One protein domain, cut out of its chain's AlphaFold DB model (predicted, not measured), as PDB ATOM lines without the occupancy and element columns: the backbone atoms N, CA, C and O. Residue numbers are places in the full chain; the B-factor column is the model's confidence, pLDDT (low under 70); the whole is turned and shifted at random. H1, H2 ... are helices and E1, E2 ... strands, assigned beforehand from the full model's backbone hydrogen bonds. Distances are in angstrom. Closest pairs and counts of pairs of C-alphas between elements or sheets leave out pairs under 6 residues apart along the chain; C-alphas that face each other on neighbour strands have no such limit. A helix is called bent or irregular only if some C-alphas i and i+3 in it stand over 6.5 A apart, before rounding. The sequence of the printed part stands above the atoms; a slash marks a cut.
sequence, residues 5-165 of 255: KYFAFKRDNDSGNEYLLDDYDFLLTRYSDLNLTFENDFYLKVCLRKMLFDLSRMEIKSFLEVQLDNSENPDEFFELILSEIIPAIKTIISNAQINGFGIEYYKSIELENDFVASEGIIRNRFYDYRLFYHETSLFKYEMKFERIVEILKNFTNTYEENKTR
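Overview. This is residues 5 to 165 of the 255 residues of an uncharacterized protein of Meridianimaribacter sp. CL38 (UniProt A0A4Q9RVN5). What shape does the backbone make? Five helices cluster together, with H2 in the middle, long H6 and bent H4 running opposite ways beside each other, and H3 and H5 near H2; at the far end from the last residues of H6 stands a small hairpin of E1 and E2, with short H1 at that end too, apart from the hairpin and from the five helices. What are the parts and their order? The printed part has 161 residues, with six named helices and two named strands in the order H1 H2 H3 H4 E1 E2 H5 H6; the sheet, in the order E1 - E2, is antiparallel and the class is mostly helix. How is the whole spread? It is compact, with a radius of gyration of the C-alphas of 16.7 A, and spans 54 by 37 by 27 A.

Along the chain. Where are the strands? E1 is residues 115 to 118, from C-alpha 115 at (-7.794, 17.731, 77.654), and measures 9.8 A from first to last C-alpha. E2 is residues 121 to 124 and measures 10.0 A. Which helices come before them? H1 is residues 25 to 30, beginning at C-alpha 25 at (-10.442, 15.761, 89.436), H2 is residues 42 to 54 over 16.7 A, and H3 is residues 60 to 69 over 14.2 A. H4, residues 74 to 94, was assigned as one helix by its hydrogen bonds but is bent, C-alphas 83 and 86 being 6.7 A apart; its arms are H4a, residues 74 to 83, 14.3 A, and H4b, residues 86 to 94, 12.3 A, at a shallow tilt of 25 degrees. Which helices come after them? H5 is residues 129 to 138, 14.0 A, and H6 is residues 142 to 163, 31.7 A, ending at C-alpha 163 at (15.718, 12.531, 111.195).

Arrangement. How is the sheet paired? E1 and E2 form a hairpin, antiparallel at 143 degrees, with N 116 and O 123 at 2.8 A and N 121 and O 118 at 3.0 A, within hydrogen-bond range. Residues 37 to 38 pair parallel with residues 121 to 122 of E2, and residues 109 to 110 pair antiparallel with residues 116 to 117 of E1. What is near H2? H2 touches no helix; it is close but not clearly touching H5 at a shallow tilt of 14 degrees, the same way, the closest C-alphas being those of Lys 45 and Tyr 129, 7.8 A. It is apart from E2, but only just, at 8.4 A. How do the other helices meet? The touching helices are mostly crossed, with 1 of 4 pairs at a shallow tilt: H4b touches H6 at 15 degrees, opposite ways, the closest C-alphas being those of Ile 93 and Glu 142, 5.6 A. H4b also touches H5 at a steep tilt of 55 degrees, closest at the C-alphas of Ile 92 and Tyr 133, 5.5 A, while H6 touches H4a at Phe 78 and Thr 156, 6.0 A, and H3 at Lys 61 and Ile 151, 7.5 A, by their closest C-alphas. What of the helix backbones? In H1, H2, H3, H4a, H4b, H5 and H6 every O i to N i+4 pair is within hydrogen-bond range.

Size, cuts and confidence. How far does it reach? The two C-alphas farthest apart are those of Lys 107 and Arg 165, 55.1 A. Which links are long, and is there a cut? The links H1 to H2, of 11 residues, and H4 to E1, of 20 residues, are long; the printed part has no cut. Where is confidence low? The mean pLDDT of the printed part is 92.8, and residues 13, 15 and 162 to 165 are under 70.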
ATOM      1  N   LYS A   5      -2.153  11.991  96.535       90.62
ATOM      2  CA  LYS A   5      -2.059  12.123  98.003       90.62
ATOM      3  C   LYS A   5      -0.729  12.709  98.515       90.62
ATOM      4  O   LYS A   5      -0.628  13.032  99.690       90.62
ATOM      5  N   TYR A   6       0.285  12.813  97.657       90.69
ATOM      6  CA  TYR A   6       1.615  13.304  98.013       90.69
ATOM      7  C   TYR A   6       1.848  14.779  97.698       90.69
ATOM      8  O   TYR A   6       2.913  15.299  98.022       90.69
ATOM      9  N   PHE A   7       0.893  15.444  97.049       94.00
ATOM     10  CA  PHE A   7       1.065  16.814  96.589       94.00
ATOM     11  C   PHE A   7      -0.023  17.745  97.123       94.00
ATOM     12  O   PHE A   7      -1.146  17.343  97.428       94.00
ATOM     13  N   ALA A   8       0.328  19.022  97.204       93.31
ATOM     14  CA  ALA A   8      -0.538  20.115  97.594       93.31
ATOM     15  C   ALA A   8      -1.194  20.735  96.358       93.31
ATOM     16  O   ALA A   8      -0.505  21.189  95.438       93.31
ATOM     17  N   PHE A   9      -2.524  20.795  96.372       93.75
ATOM     18  CA  PHE A   9      -3.336  21.294  95.268       93.75
ATOM     19  C   PHE A   9      -4.049  22.593  95.621       93.75
ATOM     20  O   PHE A   9      -4.404  22.820  96.779       93.75
ATOM     21  N   LYS A  10      -4.282  23.426  94.606       91.88
ATOM     22  CA  LYS A  10      -5.087  24.642  94.723       91.88
ATOM     23  C   LYS A  10      -6.516  24.286  95.122       91.88
ATOM     24  O   LYS A  10      -7.127  23.398  94.535       91.88
ATOM     25  N   ARG A  11      -7.053  25.026  96.088       84.75
ATOM     26  CA  ARG A  11      -8.484  25.058  96.417       84.75
ATOM     27  C   ARG A  11      -9.064  26.399  95.980       84.75
ATOM     28  O   ARG A  11      -8.311  27.348  95.768       84.75
ATOM     29  N   ASP A  12     -10.390  26.502  95.912       75.25
ATOM     30  CA  ASP A  12     -11.098  27.700  95.419       75.25
ATOM     31  C   ASP A  12     -10.676  29.020  96.105       75.25
ATOM     32  O   ASP A  12     -10.769  30.087  95.504       75.25
ATOM     33  N   ASN A  13     -10.150  28.956  97.335       65.50
ATOM     34  CA  ASN A  13      -9.701  30.119  98.110       65.50
ATOM     35  C   ASN A  13      -8.177  30.372  98.077       65.50
ATOM     36  O   ASN A  13      -7.713  31.349  98.664       65.50
ATOM     37  N   ASP A  14      -7.387  29.529  97.407       73.25
ATOM     38  CA  ASP A  14      -5.915  29.548  97.473       73.25
ATOM     39  C   ASP A  14      -5.258  30.285  96.292       73.25
ATOM     40  O   ASP A  14      -4.097  30.034  95.952       73.25
ATOM     41  N   SER A  15      -5.970  31.227  95.667       62.78
ATOM     42  CA  SER A  15      -5.596  31.878  94.398       62.78
ATOM     43  C   SER A  15      -4.295  32.706  94.417       62.78
ATOM     44  O   SER A  15      -3.987  33.373  93.435       62.78
ATOM     45  N   GLY A  16      -3.528  32.689  95.511       76.00
ATOM     46  CA  GLY A  16      -2.266  33.418  95.663       76.00
ATOM     47  C   GLY A  16      -1.010  32.554  95.806       76.00
ATOM     48  O   GLY A  16       0.085  33.105  95.733       76.00
ATOM     49  N   ASN A  17      -1.119  31.236  96.021       86.44
ATOM     50  CA  ASN A  17       0.067  30.390  96.183       86.44
ATOM     51  C   ASN A  17       0.445  29.710  94.861       86.44
ATOM     52  O   ASN A  17      -0.114  28.683  94.478       86.44
ATOM     53  N   GLU A  18       1.428  30.288  94.173       91.69
ATOM     54  CA  GLU A  18       1.917  29.809  92.876       91.69
ATOM     55  C   GLU A  18       2.596  28.430  92.924       91.69
ATOM     56  O   GLU A  18       2.796  27.817  91.873       91.69
ATOM     57  N   TYR A  19       2.917  27.937  94.127       94.38
ATOM     58  CA  TYR A  19       3.565  26.646  94.361       94.38
ATOM     59  C   TYR A  19       2.584  25.487  94.572       94.38
ATOM     60  O   TYR A  19       3.020  24.342  94.701       94.38
ATOM     61  N   LEU A  20       1.276  25.756  94.603       94.38
ATOM     62  CA  LEU A  20       0.252  24.713  94.602       94.38
ATOM     63  C   LEU A  20       0.037  24.169  93.184       94.38
ATOM     64  O   LEU A  20       0.079  24.919  92.204       94.38
ATOM     65  N   LEU A  21      -0.215  22.865  93.087       96.25
ATOM     66  CA  LEU A  21      -0.534  22.197  91.827       96.25
ATOM     67  C   LEU A  21      -2.000  22.406  91.443       96.25
ATOM     68  O   LEU A  21      -2.864  22.587  92.300       96.25
ATOM     69  N   ASP A  22      -2.284  22.354  90.148       94.75
ATOM     70  CA  ASP A  22      -3.656  22.396  89.647       94.75
ATOM     71  C   ASP A  22      -4.350  21.045  89.869       94.75
ATOM     72  O   ASP A  22      -3.773  19.983  89.611       94.75
ATOM     73  N   ASP A  23      -5.585  21.083  90.379       94.88
ATOM     74  CA  ASP A  23      -6.412  19.892  90.560       94.88
ATOM     75  C   ASP A  23      -7.361  19.704  89.375       94.88
ATOM     76  O   ASP A  23      -8.181  20.570  89.072       94.88
ATOM     77  N   TYR A  24      -7.270  18.545  88.730       95.62
ATOM     78  CA  TYR A  24      -8.068  18.192  87.561       95.62
ATOM     79  C   TYR A  24      -9.163  17.151  87.839       95.62
ATOM     80  O   TYR A  24      -9.854  16.743  86.907       95.62
ATOM     81  N   ASP A  25      -9.399  16.751  89.096       95.44
ATOM     82  CA  ASP A  25     -10.442  15.761  89.436       95.44
ATOM     83  C   ASP A  25     -11.865  16.223  89.074       95.44
ATOM     84  O   ASP A  25     -12.771  15.399  88.906       95.44
ATOM     85  N   PHE A  26     -12.078  17.529  88.876       94.38
ATOM     86  CA  PHE A  26     -13.349  18.043  88.361       94.38
ATOM     87  C   PHE A  26     -13.702  17.442  86.989       94.38
ATOM     88  O   PHE A  26     -14.886  17.274  86.698       94.38
ATOM     89  N   LEU A  27     -12.708  17.062  86.172       96.00
ATOM     90  CA  LEU A  27     -12.936  16.390  84.889       96.00
ATOM     91  C   LEU A  27     -13.562  15.005  85.092       96.00
ATOM     92  O   LEU A  27     -14.506  14.661  84.388       96.00
ATOM     93  N   LEU A  28     -13.105  14.236  86.087       96.00
ATOM     94  CA  LEU A  28     -13.692  12.927  86.408       96.00
ATOM     95  C   LEU A  28     -15.147  13.065  86.861       96.00
ATOM     96  O   LEU A  28     -15.998  12.263  86.491       96.00
ATOM     97  N   THR A  29     -15.442  14.114  87.634       95.69
ATOM     98  CA  THR A  29     -16.805  14.390  88.107       95.69
ATOM     99  C   THR A  29     -17.717  14.802  86.950       95.69
ATOM    100  O   THR A  29     -18.806  14.249  86.784       95.69
ATOM    101  N   ARG A  30     -17.257  15.751  86.124       96.31
ATOM    102  CA  ARG A  30     -18.008  16.301  84.986       96.31
ATOM    103  C   ARG A  30     -18.287  15.255  83.907       96.31
ATOM    104  O   ARG A  30     -19.365  15.280  83.327       96.31
ATOM    105  N   TYR A  31     -17.349  14.344  83.660       96.00
ATOM    106  CA  TYR A  31     -17.458  13.298  82.637       96.00
ATOM    107  C   TYR A  31     -17.684  11.902  83.238       96.00
ATOM    108  O   TYR A  31     -17.242  10.898  82.676       96.00
ATOM    109  N   SER A  32     -18.374  11.827  84.376       95.62
ATOM    110  CA  SER A  32     -18.612  10.573  85.105       95.62
ATOM    111  C   SER A  32     -19.377   9.525  84.284       95.62
ATOM    112  O   SER A  32     -19.041   8.344  84.354       95.62
ATOM    113  N   ASP A  33     -20.305   9.944  83.418       96.31
ATOM    114  CA  ASP A  33     -21.065   9.050  82.522       96.31
ATOM    115  C   ASP A  33     -20.188   8.296  81.506       96.31
ATOM    116  O   ASP A  33     -20.581   7.257  80.973       96.31
ATOM    117  N   LEU A  34     -18.984   8.807  81.229       94.06
ATOM    118  CA  LEU A  34     -18.047   8.228  80.268       94.06
ATOM    119  C   LEU A  34     -17.075   7.218  80.906       94.06
ATOM    120  O   LEU A  34     -16.259   6.641  80.188       94.06
ATOM    121  N   ASN A  35     -17.157   6.987  82.227       94.25
ATOM    122  CA  ASN A  35     -16.272   6.085  82.986       94.25
ATOM    123  C   ASN A  35     -14.775   6.333  82.720       94.25
ATOM    124  O   ASN A  35     -13.991   5.395  82.564       94.25
ATOM    125  N   LEU A  36     -14.380   7.603  82.627       96.50
ATOM    126  CA  LEU A  36     -13.002   7.984  82.332       96.50
ATOM    127  C   LEU A  36     -12.114   7.919  83.577       96.50
ATOM    128  O   LEU A  36     -12.570   8.138  84.699       96.50
ATOM    129  N   THR A  37     -10.818   7.692  83.367       96.88
ATOM    130  CA  THR A  37      -9.792   7.756  84.422       96.88
ATOM    131  C   THR A  37      -8.557   8.521  83.956       96.88
ATOM    132  O   THR A  37      -8.293   8.602  82.759       96.88
ATOM    133  N   PHE A  38      -7.766   9.059  84.882       96.62
ATOM    134  CA  PHE A  38      -6.418   9.538  84.561       96.62
ATOM    135  C   PHE A  38      -5.414   8.384  84.480       96.62
ATOM    136  O   PHE A  38      -5.604   7.326  85.081       96.62
ATOM    137  N   GLU A  39      -4.300   8.613  83.785       95.06
ATOM    138  CA  GLU A  39      -3.133   7.733  83.884       95.06
ATOM    139  C   GLU A  39      -2.601   7.686  85.323       95.06
ATOM    140  O   GLU A  39      -2.665   8.672  86.060       95.06
ATOM    141  N   ASN A  40      -2.024   6.547  85.720       94.31
ATOM    142  CA  ASN A  40      -1.519   6.341  87.084       94.31
ATOM    143  C   ASN A  40      -0.523   7.425  87.533       94.31
ATOM    144  O   ASN A  40      -0.516   7.816  88.696       94.31
ATOM    145  N   ASP A  41       0.309   7.909  86.615       96.44
ATOM    146  CA  ASP A  41       1.361   8.898  86.846       96.44
ATOM    147  C   ASP A  41       0.948  10.331  86.469       96.44
ATOM    148  O   ASP A  41       1.787  11.229  86.447       96.44
ATOM    149  N   PHE A  42      -0.336  10.582  86.192       97.19
ATOM    150  CA  PHE A  42      -0.808  11.891  85.738       97.19
ATOM    151  C   PHE A  42      -0.414  13.028  86.694       97.19
ATOM    152  O   PHE A  42       0.200  14.008  86.281       97.19
ATOM    153  N   TYR A  43      -0.669  12.878  87.995       97.00
ATOM    154  CA  TYR A  43      -0.311  13.912  88.972       97.00
ATOM    155  C   TYR A  43       1.200  14.032  89.224       97.00
ATOM    156  O   TYR A  43       1.673  15.109  89.586       97.00
ATOM    157  N   LEU A  44       1.975  12.974  88.960       97.75
ATOM    158  CA  LEU A  44       3.436  13.072  88.911       97.75
ATOM    159  C   LEU A  44       3.864  13.959  87.730       97.75
ATOM    160  O   LEU A  44       4.679  14.859  87.914       97.75
ATOM    161  N   LYS A  45       3.260  13.783  86.547       98.12
ATOM    162  CA  LYS A  45       3.502  14.637  85.371       98.12
ATOM    163  C   LYS A  45       3.101  16.094  85.609       98.12
ATOM    164  O   LYS A  45       3.832  16.982  85.180       98.12
ATOM    165  N   VAL A  46       2.004  16.355  86.325       97.88
ATOM    166  CA  VAL A  46       1.610  17.722  86.727       97.88
ATOM    167  C   VAL A  46       2.691  18.362  87.607       97.88
ATOM    168  O   VAL A  46       3.123  19.483  87.334       97.88
ATOM    169  N   CYS A  47       3.188  17.634  88.612       98.00
ATOM    170  CA  CYS A  47       4.284  18.092  89.469       98.00
ATOM    171  C   CYS A  47       5.575  18.347  88.670       98.00
ATOM    172  O   CYS A  47       6.186  19.411  88.791       98.00
ATOM    173  N   LEU A  48       5.959  17.410  87.794       98.56
ATOM    174  CA  LEU A  48       7.134  17.538  86.930       98.56
ATOM    175  C   LEU A  48       7.013  18.728  85.976       98.56
ATOM    176  O   LEU A  48       7.978  19.477  85.843       98.56
ATOM    177  N   ARG A  49       5.844  18.946  85.357       98.25
ATOM    178  CA  ARG A  49       5.608  20.097  84.474       98.25
ATOM    179  C   ARG A  49       5.902  21.400  85.207       98.25
ATOM    180  O   ARG A  49       6.743  22.182  84.761       98.25
ATOM    181  N   LYS A  50       5.265  21.567  86.369       98.00
ATOM    182  CA  LYS A  50       5.409  22.756  87.206       98.00
ATOM    183  C   LYS A  50       6.868  22.976  87.603       98.00
ATOM    184  O   LYS A  50       7.427  24.045  87.377       98.00
ATOM    185  N   MET A  51       7.503  21.945  88.153       98.00
ATOM    186  CA  MET A  51       8.860  22.032  88.685       98.00
ATOM    187  C   MET A  51       9.921  22.259  87.600       98.00
ATOM    188  O   MET A  51      10.858  23.028  87.805       98.00
ATOM    189  N   LEU A  52       9.808  21.585  86.457       98.25
ATOM    190  CA  LEU A  52      10.854  21.598  85.434       98.25
ATOM    191  C   LEU A  52      10.710  22.762  84.456       98.25
ATOM    192  O   LEU A  52      11.717  23.371  84.078       98.25
ATOM    193  N   PHE A  53       9.485  23.091  84.056       97.69
ATOM    194  CA  PHE A  53       9.239  24.015  82.950       97.69
ATOM    195  C   PHE A  53       8.704  25.362  83.426       97.69
ATOM    196  O   PHE A  53       9.173  26.389  82.938       97.69
ATOM    197  N   ASP A  54       7.821  25.372  84.423       97.25
ATOM    198  CA  ASP A  54       7.122  26.602  84.813       97.25
ATOM    199  C   ASP A  54       7.877  27.404  85.884       97.25
ATOM    200  O   ASP A  54       7.783  28.630  85.921       97.25
ATOM    201  N   LEU A  55       8.637  26.733  86.756       96.69
ATOM    202  CA  LEU A  55       9.390  27.379  87.832       96.69
ATOM    203  C   LEU A  55      10.831  27.729  87.429       96.69
ATOM    204  O   LEU A  55      11.523  27.010  86.684       96.69
ATOM    205  N   SER A  56      11.332  28.833  87.992       94.94
ATOM    206  CA  SER A  56      12.759  29.143  87.958       94.94
ATOM    207  C   SER A  56      13.530  28.265  88.948       94.94
ATOM    208  O   SER A  56      13.005  27.786  89.954       94.94
ATOM    209  N   ARG A  57      14.839  28.098  88.712       91.19
ATOM    210  CA  ARG A  57      15.712  27.305  89.599       91.19
ATOM    211  C   ARG A  57      15.679  27.797  91.055       91.19
ATOM    212  O   ARG A  57      15.866  26.998  91.965       91.19
ATOM    213  N   MET A  58      15.488  29.098  91.271       93.00
ATOM    214  CA  MET A  58      15.515  29.697  92.611       93.00
ATOM    215  C   MET A  58      14.250  29.378  93.419       93.00
ATOM    216  O   MET A  58      14.288  29.425  94.644       93.00
ATOM    217  N   GLU A  59      13.160  29.007  92.748       96.06
ATOM    218  CA  GLU A  59      11.852  28.751  93.363       96.06
ATOM    219  C   GLU A  59      11.633  27.282  93.722       96.06
ATOM    220  O   GLU A  59      10.767  26.974  94.536       96.06
ATOM    221  N   ILE A  60      12.445  26.372  93.173       97.12
ATOM    222  CA  ILE A  60      12.312  24.921  93.380       97.12
ATOM    223  C   ILE A  60      12.296  24.565  94.866       97.12
ATOM    224  O   ILE A  60      11.485  23.753  95.296       97.12
ATOM    225  N   LYS A  61      13.152  25.199  95.677       95.06
ATOM    226  CA  LYS A  61      13.190  24.934  97.118       95.06
ATOM    227  C   LYS A  61      11.890  25.360  97.808       95.06
ATOM    228  O   LYS A  61      11.333  24.571  98.560       95.06
ATOM    229  N   SER A  62      11.398  26.564  97.523       93.50
ATOM    230  CA  SER A  62      10.129  27.066  98.069       93.50
ATOM    231  C   SER A  62       8.953  26.184  97.653       93.50
ATOM    232  O   SER A  62       8.089  25.878  98.471       93.50
ATOM    233  N   PHE A  63       8.953  25.721  96.400       97.06
ATOM    234  CA  PHE A  63       7.970  24.767  95.906       97.06
ATOM    235  C   PHE A  63       7.991  23.467  96.715       97.06
ATOM    236  O   PHE A  63       6.959  23.073  97.251       97.06
ATOM    237  N   LEU A  64       9.161  22.846  96.890       95.94
ATOM    238  CA  LEU A  64       9.303  21.616  97.678       95.94
ATOM    239  C   LEU A  64       8.897  21.804  99.144       95.94
ATOM    240  O   LEU A  64       8.256  20.924  99.710       95.94
ATOM    241  N   GLU A  65       9.227  22.947  99.752       92.44
ATOM    242  CA  GLU A  65       8.807  23.285 101.117       92.44
ATOM    243  C   GLU A  65       7.279  23.382 101.233       92.44
ATOM    244  O   GLU A  65       6.718  22.854 102.188       92.44
ATOM    245  N   VAL A  66       6.590  23.984 100.256       92.00
ATOM    246  CA  VAL A  66       5.116  24.032 100.242       92.00
ATOM    247  C   VAL A  66       4.510  22.640 100.085       92.00
ATOM    248  O   VAL A  66       3.547  22.324 100.783       92.00
ATOM    249  N   GLN A  67       5.058  21.809  99.199       94.50
ATOM    250  CA  GLN A  67       4.573  20.439  99.005       94.50
ATOM    251  C   GLN A  67       4.765  19.601 100.280       94.50
ATOM    252  O   GLN A  67       3.835  18.933 100.726       94.50
ATOM    253  N   LEU A  68       5.929  19.720 100.924       91.06
ATOM    254  CA  LEU A  68       6.240  19.047 102.182       91.06
ATOM    255  C   LEU A  68       5.355  19.525 103.343       91.06
ATOM    256  O   LEU A  68       4.801  18.695 104.058       91.06
ATOM    257  N   ASP A  69       5.202  20.844 103.519       85.12
ATOM    258  CA  ASP A  69       4.407  21.449 104.602       85.12
ATOM    259  C   ASP A  69       2.925  21.015 104.547       85.12
ATOM    260  O   ASP A  69       2.231  21.058 105.565       85.12
ATOM    261  N   ASN A  70       2.441  20.595 103.371       84.12
ATOM    262  CA  ASN A  70       1.073  20.128 103.139       84.12
ATOM    263  C   ASN A  70       0.960  18.604 102.955       84.12
ATOM    264  O   ASN A  70      -0.147  18.107 102.741       84.12
ATOM    265  N   SER A  71       2.064  17.856 103.035       83.81
ATOM    266  CA  SER A  71       2.037  16.397 102.926       83.81
ATOM    267  C   SER A  71       1.497  15.763 104.210       83.81
ATOM    268  O   SER A  71       1.941  16.084 105.315       83.81
ATOM    269  N   GLU A  72       0.570  14.811 104.073       80.94
ATOM    270  CA  GLU A  72       0.082  14.009 105.203       80.94
ATOM    271  C   GLU A  72       1.179  13.098 105.771       80.94
ATOM    272  O   GLU A  72       1.227  12.855 106.979       80.94
ATOM    273  N   ASN A  73       2.075  12.619 104.901       83.19
ATOM    274  CA  ASN A  73       3.201  11.773 105.267       83.19
ATOM    275  C   ASN A  73       4.509  12.327 104.664       83.19
ATOM    276  O   ASN A  73       4.858  11.998 103.526       83.19
ATOM    277  N   PRO A  74       5.243  13.166 105.421       85.31
ATOM    278  CA  PRO A  74       6.535  13.710 105.009       85.31
ATOM    279  C   PRO A  74       7.542  12.645 104.568       85.31
ATOM    280  O   PRO A  74       8.206  12.833 103.554       85.31
ATOM    281  N   ASP A  75       7.619  11.512 105.274       87.88
ATOM    282  CA  ASP A  75       8.555  10.431 104.947       87.88
ATOM    283  C   ASP A  75       8.255   9.831 103.567       87.88
ATOM    284  O   ASP A  75       9.153   9.711 102.736       87.88
ATOM    285  N   GLU A  76       6.983   9.524 103.283       90.62
ATOM    286  CA  GLU A  76       6.591   9.026 101.957       90.62
ATOM    287  C   GLU A  76       6.842  10.064 100.850       90.62
ATOM    288  O   GLU A  76       7.129   9.685  99.717       90.62
ATOM    289  N   PHE A  77       6.767  11.365 101.150       92.88
ATOM    290  CA  PHE A  77       7.082  12.413 100.175       92.88
ATOM    291  C   PHE A  77       8.574  12.438  99.807       92.88
ATOM    292  O   PHE A  77       8.916  12.589  98.634       92.88
ATOM    293  N   PHE A  78       9.477  12.247 100.772       92.50
ATOM    294  CA  PHE A  78      10.908  12.135 100.469       92.50
ATOM    295  C   PHE A  78      11.235  10.860  99.693       92.50
ATOM    296  O   PHE A  78      11.980  10.923  98.712       92.50
ATOM    297  N   GLU A  79      10.627   9.731 100.067       93.62
ATOM    298  CA  GLU A  79      10.743   8.488  99.299       93.62
ATOM    299  C   GLU A  79      10.251   8.677  97.863       93.62
ATOM    300  O   GLU A  79      10.934   8.277  96.921       93.62
ATOM    301  N   LEU A  80       9.126   9.371  97.664       95.69
ATOM    302  CA  LEU A  80       8.617   9.719  96.337       95.69
ATOM    303  C   LEU A  80       9.625  10.552  95.531       95.69
ATOM    304  O   LEU A  80       9.825  10.301  94.338       95.69
ATOM    305  N   ILE A  81      10.281  11.536  96.158       97.19
ATOM    306  CA  ILE A  81      11.311  12.337  95.485       97.19
ATOM    307  C   ILE A  81      12.442  11.436  94.972       97.19
ATOM    308  O   ILE A  81      12.860  11.561  93.817       97.19
ATOM    309  N   LEU A  82      12.940  10.540  95.826       96.44
ATOM    310  CA  LEU A  82      14.089   9.686  95.527       96.44
ATOM    311  C   LEU A  82      13.766   8.584  94.513       96.44
ATOM    312  O   LEU A  82      14.582   8.321  93.626       96.44
ATOM    313  N   SER A  83      12.601   7.951  94.647       96.94
ATOM    314  CA  SER A  83      12.223   6.751  93.892       96.94
ATOM    315  C   SER A  83      11.473   7.034  92.592       96.94
ATOM    316  O   SER A  83      11.576   6.236  91.666       96.94
ATOM    317  N   GLU A  84      10.781   8.171  92.480       97.75
ATOM    318  CA  GLU A  84       9.912   8.455  91.327       97.75
ATOM    319  C   GLU A  84      10.306   9.760  90.629       97.75
ATOM    320  O   GLU A  84      10.598   9.762  89.434       97.75
ATOM    321  N   ILE A  85      10.402  10.876  91.366       98.25
ATOM    322  CA  ILE A  85      10.658  12.196  90.761       98.25
ATOM    323  C   ILE A  85      12.065  12.268  90.158       98.25
ATOM    324  O   ILE A  85      12.211  12.604  88.982       98.25
ATOM    325  N   ILE A  86      13.114  11.959  90.929       98.56
ATOM    326  CA  ILE A  86      14.497  12.008  90.424       98.56
ATOM    327  C   ILE A  86      14.689  11.056  89.230       98.56
ATOM    328  O   ILE A  86      15.252  11.498  88.221       98.56
ATOM    329  N   PRO A  87      14.248   9.783  89.284       98.62
ATOM    330  CA  PRO A  87      14.317   8.891  88.133       98.62
ATOM    331  C   PRO A  87      13.560   9.421  86.916       98.62
ATOM    332  O   PRO A  87      14.139   9.434  85.832       98.62
ATOM    333  N   ALA A  88      12.345   9.951  87.084       98.56
ATOM    334  CA  ALA A  88      11.583  10.527  85.977       98.56
ATOM    335  C   ALA A  88      12.322  11.699  85.308       98.56
ATOM    336  O   ALA A  88      12.389  11.759  84.080       98.56
ATOM    337  N   ILE A  89      12.955  12.588  86.085       98.62
ATOM    338  CA  ILE A  89      13.775  13.681  85.531       98.62
ATOM    339  C   ILE A  89      14.955  13.124  84.731       98.62
ATOM    340  O   ILE A  89      15.214  13.575  83.617       98.62
ATOM    341  N   LYS A  90      15.658  12.119  85.265       98.62
ATOM    342  CA  LYS A  90      16.773  11.481  84.551       98.62
ATOM    343  C   LYS A  90      16.319  10.819  83.256       98.62
ATOM    344  O   LYS A  90      17.010  10.942  82.251       98.62
ATOM    345  N   THR A  91      15.156  10.171  83.263       98.62
ATOM    346  CA  THR A  91      14.539   9.610  82.057       98.62
ATOM    347  C   THR A  91      14.214  10.705  81.043       98.62
ATOM    348  O   THR A  91      14.463  10.509  79.854       98.62
ATOM    349  N   ILE A  92      13.718  11.866  81.482       98.62
ATOM    350  CA  ILE A  92      13.478  13.018  80.601       98.62
ATOM    351  C   ILE A  92      14.776  13.497  79.951       98.62
ATOM    352  O   ILE A  92      14.811  13.665  78.735       98.62
ATOM    353  N   ILE A  93      15.846  13.653  80.734       98.44
ATOM    354  CA  ILE A  93      17.163  14.063  80.227       98.44
ATOM    355  C   ILE A  93      17.709  13.026  79.236       98.44
ATOM    356  O   ILE A  93      18.140  13.386  78.145       98.44
ATOM    357  N   SER A  94      17.665  11.734  79.577       98.31
ATOM    358  CA  SER A  94      18.251  10.674  78.743       98.31
ATOM    359  C   SER A  94      17.510  10.447  77.426       98.31
ATOM    360  O   SER A  94      18.098   9.933  76.480       98.31
ATOM    361  N   ASN A  95      16.219  10.784  77.376       98.00
ATOM    362  CA  ASN A  95      15.381  10.645  76.184       98.00
ATOM    363  C   ASN A  95      15.143  11.984  75.470       98.00
ATOM    364  O   ASN A  95      14.334  12.028  74.541       98.00
ATOM    365  N   ALA A  96      15.818  13.061  75.890       97.69
ATOM    366  CA  ALA A  96      15.665  14.386  75.308       97.69
ATOM    367  C   ALA A  96      16.044  14.365  73.822       97.69
ATOM    368  O   ALA A  96      17.195  14.150  73.444       97.69
ATOM    369  N   GLN A  97      15.050  14.596  72.971       96.44
ATOM    370  CA  GLN A  97      15.215  14.658  71.525       96.44
ATOM    371  C   GLN A  97      14.140  15.557  70.927       96.44
ATOM    372  O   GLN A  97      12.981  15.517  71.346       96.44
ATOM    373  N   ILE A  98      14.509  16.350  69.922       94.25
ATOM    374  CA  ILE A  98      13.540  17.151  69.178       94.25
ATOM    375  C   ILE A  98      12.636  16.203  68.390       94.25
ATOM    376  O   ILE A  98      13.064  15.557  67.436       94.25
ATOM    377  N   ASN A  99      11.364  16.150  68.772       88.94
ATOM    378  CA  ASN A  99      10.325  15.500  67.983       88.94
ATOM    379  C   ASN A  99       9.613  16.525  67.082       88.94
ATOM    380  O   ASN A  99       9.019  17.468  67.594       88.94
ATOM    381  N   GLY A 100       9.681  16.355  65.760       80.62
ATOM    382  CA  GLY A 100       8.996  17.227  64.794       80.62
ATOM    383  C   GLY A 100       7.518  16.886  64.572       80.62
ATOM    384  O   GLY A 100       6.818  17.640  63.900       80.62
ATOM    385  N   PHE A 101       7.042  15.764  65.113       80.44
ATOM    386  CA  PHE A 101       5.656  15.330  64.981       80.44
ATOM    387  C   PHE A 101       4.832  15.786  66.186       80.44
ATOM    388  O   PHE A 101       5.270  15.679  67.334       80.44
ATOM    389  N   GLY A 102       3.624  16.286  65.916       81.25
ATOM    390  CA  GLY A 102       2.654  16.620  66.953       81.25
ATOM    391  C   GLY A 102       2.272  15.399  67.794       81.25
ATOM    392  O   GLY A 102       2.399  14.251  67.364       81.25
ATOM    393  N   ILE A 103       1.805  15.649  69.016       89.12
ATOM    394  CA  ILE A 103       1.250  14.601  69.872       89.12
ATOM    395  C   ILE A 103      -0.222  14.430  69.511       89.12
ATOM    396  O   ILE A 103      -1.053  15.255  69.881       89.12
ATOM    397  N   GLU A 104      -0.524  13.352  68.797       91.06
ATOM    398  CA  GLU A 104      -1.889  12.937  68.487       91.06
ATOM    399  C   GLU A 104      -2.270  11.710  69.319       91.06
ATOM    400  O   GLU A 104      -1.436  10.844  69.617       91.06
ATOM    401  N   TYR A 105      -3.542  11.645  69.708       92.94
ATOM    402  CA  TYR A 105      -4.105  10.538  70.472       92.94
ATOM    403  C   TYR A 105      -5.124   9.791  69.613       92.94
ATOM    404  O   TYR A 105      -5.962  10.388  68.941       92.94
ATOM    405  N   TYR A 106      -5.054   8.463  69.625       91.69
ATOM    406  CA  TYR A 106      -5.949   7.629  68.833       91.69
ATOM    407  C   TYR A 106      -7.394   7.742  69.340       91.69
ATOM    408  O   TYR A 106      -7.637   7.635  70.542       91.69
ATOM    409  N   LYS A 107      -8.362   7.944  68.433       93.50
ATOM    410  CA  LYS A 107      -9.801   8.066  68.760       93.50
ATOM    411  C   LYS A 107     -10.084   9.052  69.907       93.50
ATOM    412  O   LYS A 107     -10.828   8.737  70.833       93.50
ATOM    413  N   SER A 108      -9.460  10.226  69.865       94.69
ATOM    414  CA  SER A 108      -9.642  11.243  70.897       94.69
ATOM    415  C   SER A 108     -10.977  11.977  70.774       94.69
ATOM    416  O   SER A 108     -11.374  12.373  69.679       94.69
ATOM    417  N   ILE A 109     -11.618  12.217  71.913       95.69
ATOM    418  CA  ILE A 109     -12.749  13.131  72.088       95.69
ATOM    419  C   ILE A 109     -12.219  14.346  72.848       95.69
ATOM    420  O   ILE A 109     -11.627  14.180  73.914       95.69
ATOM    421  N   GLU A 110     -12.396  15.548  72.309       97.00
ATOM    422  CA  GLU A 110     -12.002  16.777  73.005       97.00
ATOM    423  C   GLU A 110     -12.833  16.979  74.276       97.00
ATOM    424  O   GLU A 110     -14.048  16.776  74.290       97.00
ATOM    425  N   LEU A 111     -12.151  17.370  75.350       95.88
ATOM    426  CA  LEU A 111     -12.724  17.811  76.615       95.88
ATOM    427  C   LEU A 111     -12.368  19.298  76.815       95.88
ATOM    428  O   LEU A 111     -11.866  19.973  75.919       95.88
ATOM    429  N   GLU A 112     -12.618  19.835  78.004       94.19
ATOM    430  CA  GLU A 112     -12.268  21.220  78.339       94.19
ATOM    431  C   GLU A 112     -10.772  21.378  78.667       94.19
ATOM    432  O   GLU A 112     -10.113  20.420  79.066       94.19
ATOM    433  N   ASN A 113     -10.245  22.606  78.574       92.50
ATOM    434  CA  ASN A 113      -8.866  22.967  78.951       92.50
ATOM    435  C   ASN A 113      -7.776  22.144  78.232       92.50
ATOM    436  O   ASN A 113      -6.812  21.698  78.855       92.50
ATOM    437  N   ASP A 114      -7.942  21.922  76.925       94.88
ATOM    438  CA  ASP A 114      -7.029  21.143  76.070       94.88
ATOM    439  C   ASP A 114      -6.855  19.666  76.486       94.88
ATOM    440  O   ASP A 114      -5.935  18.979  76.027       94.88
ATOM    441  N   PHE A 115      -7.731  19.155  77.356       97.31
ATOM    442  CA  PHE A 115      -7.794  17.731  77.654       97.31
ATOM    443  C   PHE A 115      -8.528  16.977  76.550       97.31
ATOM    444  O   PHE A 115      -9.407  17.507  75.873       97.31
ATOM    445  N   VAL A 116      -8.200  15.700  76.405       97.19
ATOM    446  CA  VAL A 116      -8.911  14.773  75.530       97.19
ATOM    447  C   VAL A 116      -9.173  13.460  76.257       97.19
ATOM    448  O   VAL A 116      -8.365  13.024  77.075       97.19
ATOM    449  N   ALA A 117     -10.276  12.795  75.935       97.25
ATOM    450  CA  ALA A 117     -10.512  11.406  76.297       97.25
ATOM    451  C   ALA A 117     -10.083  10.507  75.136       97.25
ATOM    452  O   ALA A 117     -10.547  10.678  74.013       97.25
ATOM    453  N   SER A 118      -9.217   9.535  75.390       97.00
ATOM    454  CA  SER A 118      -8.784   8.546  74.402       97.00
ATOM    455  C   SER A 118      -8.686   7.197  75.098       97.00
ATOM    456  O   SER A 118      -8.003   7.066  76.112       97.00
ATOM    457  N   GLU A 119      -9.426   6.212  74.585       95.81
ATOM    458  CA  GLU A 119      -9.442   4.839  75.117       95.81
ATOM    459  C   GLU A 119      -9.791   4.759  76.619       95.81
ATOM    460  O   GLU A 119      -9.208   3.981  77.368       95.81
ATOM    461  N   GLY A 120     -10.737   5.588  77.077       96.19
ATOM    462  CA  GLY A 120     -11.152   5.646  78.489       96.19
ATOM    463  C   GLY A 120     -10.192   6.417  79.404       96.19
ATOM    464  O   GLY A 120     -10.421   6.509  80.610       96.19
ATOM    465  N   ILE A 121      -9.127   6.998  78.846       97.19
ATOM    466  CA  ILE A 121      -8.107   7.732  79.592       97.19
ATOM    467  C   ILE A 121      -8.188   9.218  79.257       97.19
ATOM    468  O   ILE A 121      -8.183   9.606  78.088       97.19
ATOM    469  N   ILE A 122      -8.217  10.057  80.292       97.50
ATOM    470  CA  ILE A 122      -8.069  11.504  80.153       97.50
ATOM    471  C   ILE A 122      -6.589  11.830  79.956       97.50
ATOM    472  O   ILE A 122      -5.737  11.460  80.767       97.50
ATOM    473  N   ARG A 123      -6.284  12.540  78.872       97.00
ATOM    474  CA  ARG A 123      -4.934  12.908  78.445       97.00
ATOM    475  C   ARG A 123      -4.861  14.402  78.176       97.00
ATOM    476  O   ARG A 123      -5.856  15.030  77.831       97.00
ATOM    477  N   ASN A 124      -3.666  14.960  78.291       96.44
ATOM    478  CA  ASN A 124      -3.374  16.318  77.857       96.44
ATOM    479  C   ASN A 124      -1.922  16.359  77.383       96.44
ATOM    480  O   ASN A 124      -1.020  15.894  78.087       96.44
ATOM    481  N   ARG A 125      -1.701  16.919  76.191       95.38
ATOM    482  CA  ARG A 125      -0.375  16.977  75.561       95.38
ATOM    483  C   ARG A 125       0.670  17.684  76.427       95.38
ATOM    484  O   ARG A 125       1.845  17.343  76.340       95.38
ATOM    485  N   PHE A 126       0.253  18.631  77.272       96.12
ATOM    486  CA  PHE A 126       1.140  19.386  78.158       96.12
ATOM    487  C   PHE A 126       1.702  18.555  79.315       96.12
ATOM    488  O   PHE A 126       2.678  18.971  79.932       96.12
ATOM    489  N   TYR A 127       1.124  17.383  79.588       96.88
ATOM    490  CA  TYR A 127       1.578  16.441  80.615       96.88
ATOM    491  C   TYR A 127       2.116  15.134  80.008       96.88
ATOM    492  O   TYR A 127       2.280  14.137  80.704       96.88
ATOM    493  N   ASP A 128       2.394  15.120  78.703       96.06
ATOM    494  CA  ASP A 128       2.948  13.965  78.005       96.06
ATOM    495  C   ASP A 128       4.483  13.996  78.032       96.06
ATOM    496  O   ASP A 128       5.105  14.997  77.666       96.06
ATOM    497  N   TYR A 129       5.117  12.880  78.404       96.88
ATOM    498  CA  TYR A 129       6.578  12.794  78.443       96.88
ATOM    499  C   TYR A 129       7.231  13.094  77.091       96.88
ATOM    500  O   TYR A 129       8.327  13.647  77.063       96.88
ATOM    501  N   ARG A 130       6.564  12.801  75.966       96.31
ATOM    502  CA  ARG A 130       7.087  13.142  74.633       96.31
ATOM    503  C   ARG A 130       7.283  14.647  74.475       96.31
ATOM    504  O   ARG A 130       8.263  15.060  73.856       96.31
ATOM    505  N   LEU A 131       6.390  15.457  75.051       96.62
ATOM    506  CA  LEU A 131       6.549  16.907  75.059       96.62
ATOM    507  C   LEU A 131       7.699  17.315  75.978       96.62
ATOM    508  O   LEU A 131       8.514  18.140  75.581       96.62
ATOM    509  N   PHE A 132       7.819  16.693  77.155       97.94
ATOM    510  CA  PHE A 132       8.931  16.976  78.067       97.94
ATOM    511  C   PHE A 132      10.278  16.701  77.393       97.94
ATOM    512  O   PHE A 132      11.174  17.539  77.465       97.94
ATOM    513  N   TYR A 133      10.419  15.574  76.691       97.88
ATOM    514  CA  TYR A 133      11.635  15.224  75.950       97.88
ATOM    515  C   TYR A 133      11.945  16.249  74.853       97.88
ATOM    516  O   TYR A 133      13.088  16.697  74.730       97.88
ATOM    517  N   HIS A 134      10.920  16.641  74.091       97.12
ATOM    518  CA  HIS A 134      11.039  17.635  73.030       97.12
ATOM    519  C   HIS A 134      11.480  18.994  73.574       97.12
ATOM    520  O   HIS A 134      12.489  19.526  73.119       97.12
ATOM    521  N   GLU A 135      10.770  19.544  74.560       97.19
ATOM    522  CA  GLU A 135      11.088  20.849  75.147       97.19
ATOM    523  C   GLU A 135      12.465  20.841  75.818       97.19
ATOM    524  O   GLU A 135      13.217  21.806  75.683       97.19
ATOM    525  N   THR A 136      12.836  19.738  76.481       98.00
ATOM    526  CA  THR A 136      14.168  19.595  77.090       98.00
ATOM    527  C   THR A 136      15.264  19.774  76.049       98.00
ATOM    528  O   THR A 136      16.171  20.577  76.260       98.00
ATOM    529  N   SER A 137      15.145  19.087  74.910       97.44
ATOM    530  CA  SER A 137      16.130  19.154  73.829       97.44
ATOM    531  C   SER A 137      16.084  20.490  73.080       97.44
ATOM    532  O   SER A 137      17.122  21.109  72.837       97.44
ATOM    533  N   LEU A 138      14.880  20.975  72.755       97.12
ATOM    534  CA  LEU A 138      14.674  22.217  72.008       97.12
ATOM    535  C   LEU A 138      15.261  23.425  72.750       97.12
ATOM    536  O   LEU A 138      15.923  24.265  72.138       97.12
ATOM    537  N   PHE A 139      15.046  23.499  74.066       97.19
ATOM    538  CA  PHE A 139      15.499  24.614  74.901       97.19
ATOM    539  C   PHE A 139      16.820  24.348  75.636       97.19
ATOM    540  O   PHE A 139      17.282  25.214  76.383       97.19
ATOM    541  N   LYS A 140      17.453  23.190  75.406       97.25
ATOM    542  CA  LYS A 140      18.717  22.773  76.037       97.25
ATOM    543  C   LYS A 140      18.657  22.803  77.572       97.25
ATOM    544  O   LYS A 140      19.522  23.376  78.246       97.25
ATOM    545  N   TYR A 141      17.582  22.249  78.135       98.06
ATOM    546  CA  TYR A 141      17.319  22.255  79.576       98.06
ATOM    547  C   TYR A 141      18.027  21.144  80.357       98.06
ATOM    548  O   TYR A 141      17.915  21.124  81.581       98.06
ATOM    549  N   GLU A 142      18.819  20.282  79.722       97.88
ATOM    550  CA  GLU A 142      19.503  19.160  80.379       97.88
ATOM    551  C   GLU A 142      20.325  19.640  81.587       97.88
ATOM    552  O   GLU A 142      20.134  19.167  82.705       97.88
ATOM    553  N   MET A 143      21.149  20.683  81.414       97.25
ATOM    554  CA  MET A 143      21.928  21.264  82.519       97.25
ATOM    555  C   MET A 143      21.059  21.909  83.610       97.25
ATOM    556  O   MET A 143      21.448  21.930  84.781       97.25
ATOM    557  N   LYS A 144      19.900  22.484  83.249       97.44
ATOM    558  CA  LYS A 144      18.941  23.019  84.232       97.44
ATOM    559  C   LYS A 144      18.398  21.866  85.074       97.44
ATOM    560  O   LYS A 144      18.345  21.993  86.294       97.44
ATOM    561  N   PHE A 145      18.025  20.763  84.436       98.25
ATOM    562  CA  PHE A 145      17.386  19.627  85.091       98.25
ATOM    563  C   PHE A 145      18.367  18.835  85.956       98.25
ATOM    564  O   PHE A 145      18.007  18.487  87.077       98.25
ATOM    565  N   GLU A 146      19.623  18.672  85.533       98.31
ATOM    566  CA  GLU A 146      20.675  18.091  86.386       98.31
ATOM    567  C   GLU A 146      20.855  18.886  87.689       98.31
ATOM    568  O   GLU A 146      20.898  18.322  88.782       98.31
ATOM    569  N   ARG A 147      20.841  20.221  87.611       97.88
ATOM    570  CA  ARG A 147      20.887  21.074  88.812       97.88
ATOM    571  C   ARG A 147      19.643  20.933  89.686       97.88
ATOM    572  O   ARG A 147      19.746  21.031  90.904       97.88
ATOM    573  N   ILE A 148      18.466  20.729  89.094       98.25
ATOM    574  CA  ILE A 148      17.244  20.444  89.862       98.25
ATOM    575  C   ILE A 148      17.389  19.103  90.591       98.25
ATOM    576  O   ILE A 148      17.059  19.027  91.772       98.25
ATOM    577  N   VAL A 149      17.955  18.077  89.949       98.38
ATOM    578  CA  VAL A 149      18.258  16.790  90.597       98.38
ATOM    579  C   VAL A 149      19.208  16.973  91.786       98.38
ATOM    580  O   VAL A 149      18.978  16.380  92.839       98.38
ATOM    581  N   GLU A 150      20.242  17.808  91.666       97.94
ATOM    582  CA  GLU A 150      21.124  18.145  92.797       97.94
ATOM    583  C   GLU A 150      20.367  18.833  93.941       97.94
ATOM    584  O   GLU A 150      20.547  18.470  95.104       97.94
ATOM    585  N   ILE A 151      19.485  19.789  93.627       97.31
ATOM    586  CA  ILE A 151      18.638  20.460  94.625       97.31
ATOM    587  C   ILE A 151      17.753  19.442  95.350       97.31
ATOM    588  O   ILE A 151      17.691  19.475  96.578       97.31
ATOM    589  N   LEU A 152      17.118  18.522  94.618       97.50
ATOM    590  CA  LEU A 152      16.262  17.477  95.190       97.50
ATOM    591  C   LEU A 152      17.045  16.555  96.130       97.50
ATOM    592  O   LEU A 152      16.598  16.316  97.247       97.50
ATOM    593  N   LYS A 153      18.240  16.105  95.726       97.06
ATOM    594  CA  LYS A 153      19.114  15.283  96.582       97.06
ATOM    595  C   LYS A 153      19.553  16.020  97.846       97.06
ATOM    596  O   LYS A 153      19.559  15.449  98.930       97.06
ATOM    597  N   ASN A 154      19.917  17.294  97.728       95.50
ATOM    598  CA  ASN A 154      20.305  18.093  98.891       95.50
ATOM    599  C   ASN A 154      19.116  18.316  99.835       95.50
ATOM    600  O   ASN A 154      19.275  18.275 101.057       95.50
ATOM    601  N   PHE A 155      17.923  18.519  99.270       94.00
ATOM    602  CA  PHE A 155      16.680  18.657 100.019       94.00
ATOM    603  C   PHE A 155      16.352  17.382 100.811       94.00
ATOM    604  O   PHE A 155      16.085  17.473 102.008       94.00
ATOM    605  N   THR A 156      16.462  16.199 100.192       93.25
ATOM    606  CA  THR A 156      16.237  14.905 100.864       93.25
ATOM    607  C   THR A 156      17.319  14.593 101.903       93.25
ATOM    608  O   THR A 156      16.996  14.172 103.009       93.25
ATOM    609  N   ASN A 157      18.597  14.861 101.608       89.94
ATOM    610  CA  ASN A 157      19.699  14.599 102.547       89.94
ATOM    611  C   ASN A 157      19.585  15.443 103.820       89.94
ATOM    612  O   ASN A 157      19.766  14.932 104.919       89.94
ATOM    613  N   THR A 158      19.215  16.721 103.679       82.50
ATOM    614  CA  THR A 158      18.990  17.604 104.835       82.50
ATOM    615  C   THR A 158      17.897  17.043 105.750       82.50
ATOM    616  O   THR A 158      17.954  17.221 106.965       82.50
ATOM    617  N   TYR A 159      16.889  16.366 105.197       75.69
ATOM    618  CA  TYR A 159      15.848  15.729 105.994       75.69
ATOM    619  C   TYR A 159      16.354  14.485 106.728       75.69
ATOM    620  O   TYR A 159      16.174  14.395 107.942       75.69
ATOM    621  N   GLU A 160      17.045  13.579 106.037       75.12
ATOM    622  CA  GLU A 160      17.636  12.379 106.649       75.12
ATOM    623  C   GLU A 160      18.626  12.731 107.770       75.12
ATOM    624  O   GLU A 160      18.568  12.165 108.863       75.12
ATOM    625  N   GLU A 161      19.472  13.744 107.565       73.25
ATOM    626  CA  GLU A 161      20.380  14.265 108.597       73.25
ATOM    627  C   GLU A 161      19.644  14.864 109.803       73.25
ATOM    628  O   GLU A 161      20.178  14.872 110.911       73.25
ATOM    629  N   ASN A 162      18.430  15.386 109.619       64.88
ATOM    630  CA  ASN A 162      17.609  15.881 110.723       64.88
ATOM    631  C   ASN A 162      16.829  14.753 111.414       64.88
ATOM    632  O   ASN A 162      16.617  14.825 112.623       64.88
ATOM    633  N   LYS A 163      16.439  13.705 110.680       64.44
ATOM    634  CA  LYS A 163      15.718  12.531 111.195       64.44
ATOM    635  C   LYS A 163      16.619  11.606 112.016       64.44
ATOM    636  O   LYS A 163      16.189  11.088 113.040       64.44
ATOM    637  N   THR A 164      17.870  11.444 111.592       55.34
ATOM    638  CA  THR A 164      18.898  10.619 112.258       55.34
ATOM    639  C   THR A 164      19.562  11.302 113.454       55.34
ATOM    640  O   THR A 164      20.370  10.687 114.149       55.34
ATOM    641  N   ARG A 165      19.215  12.559 113.760       55.53
ATOM    642  CA  ARG A 165      19.596  13.169 115.036       55.53
ATOM    643  C   ARG A 165      18.801  12.501 116.157       55.53
ATOM    644  O   ARG A 165      17.752  12.994 116.557       55.53
TER     645      ARG A 165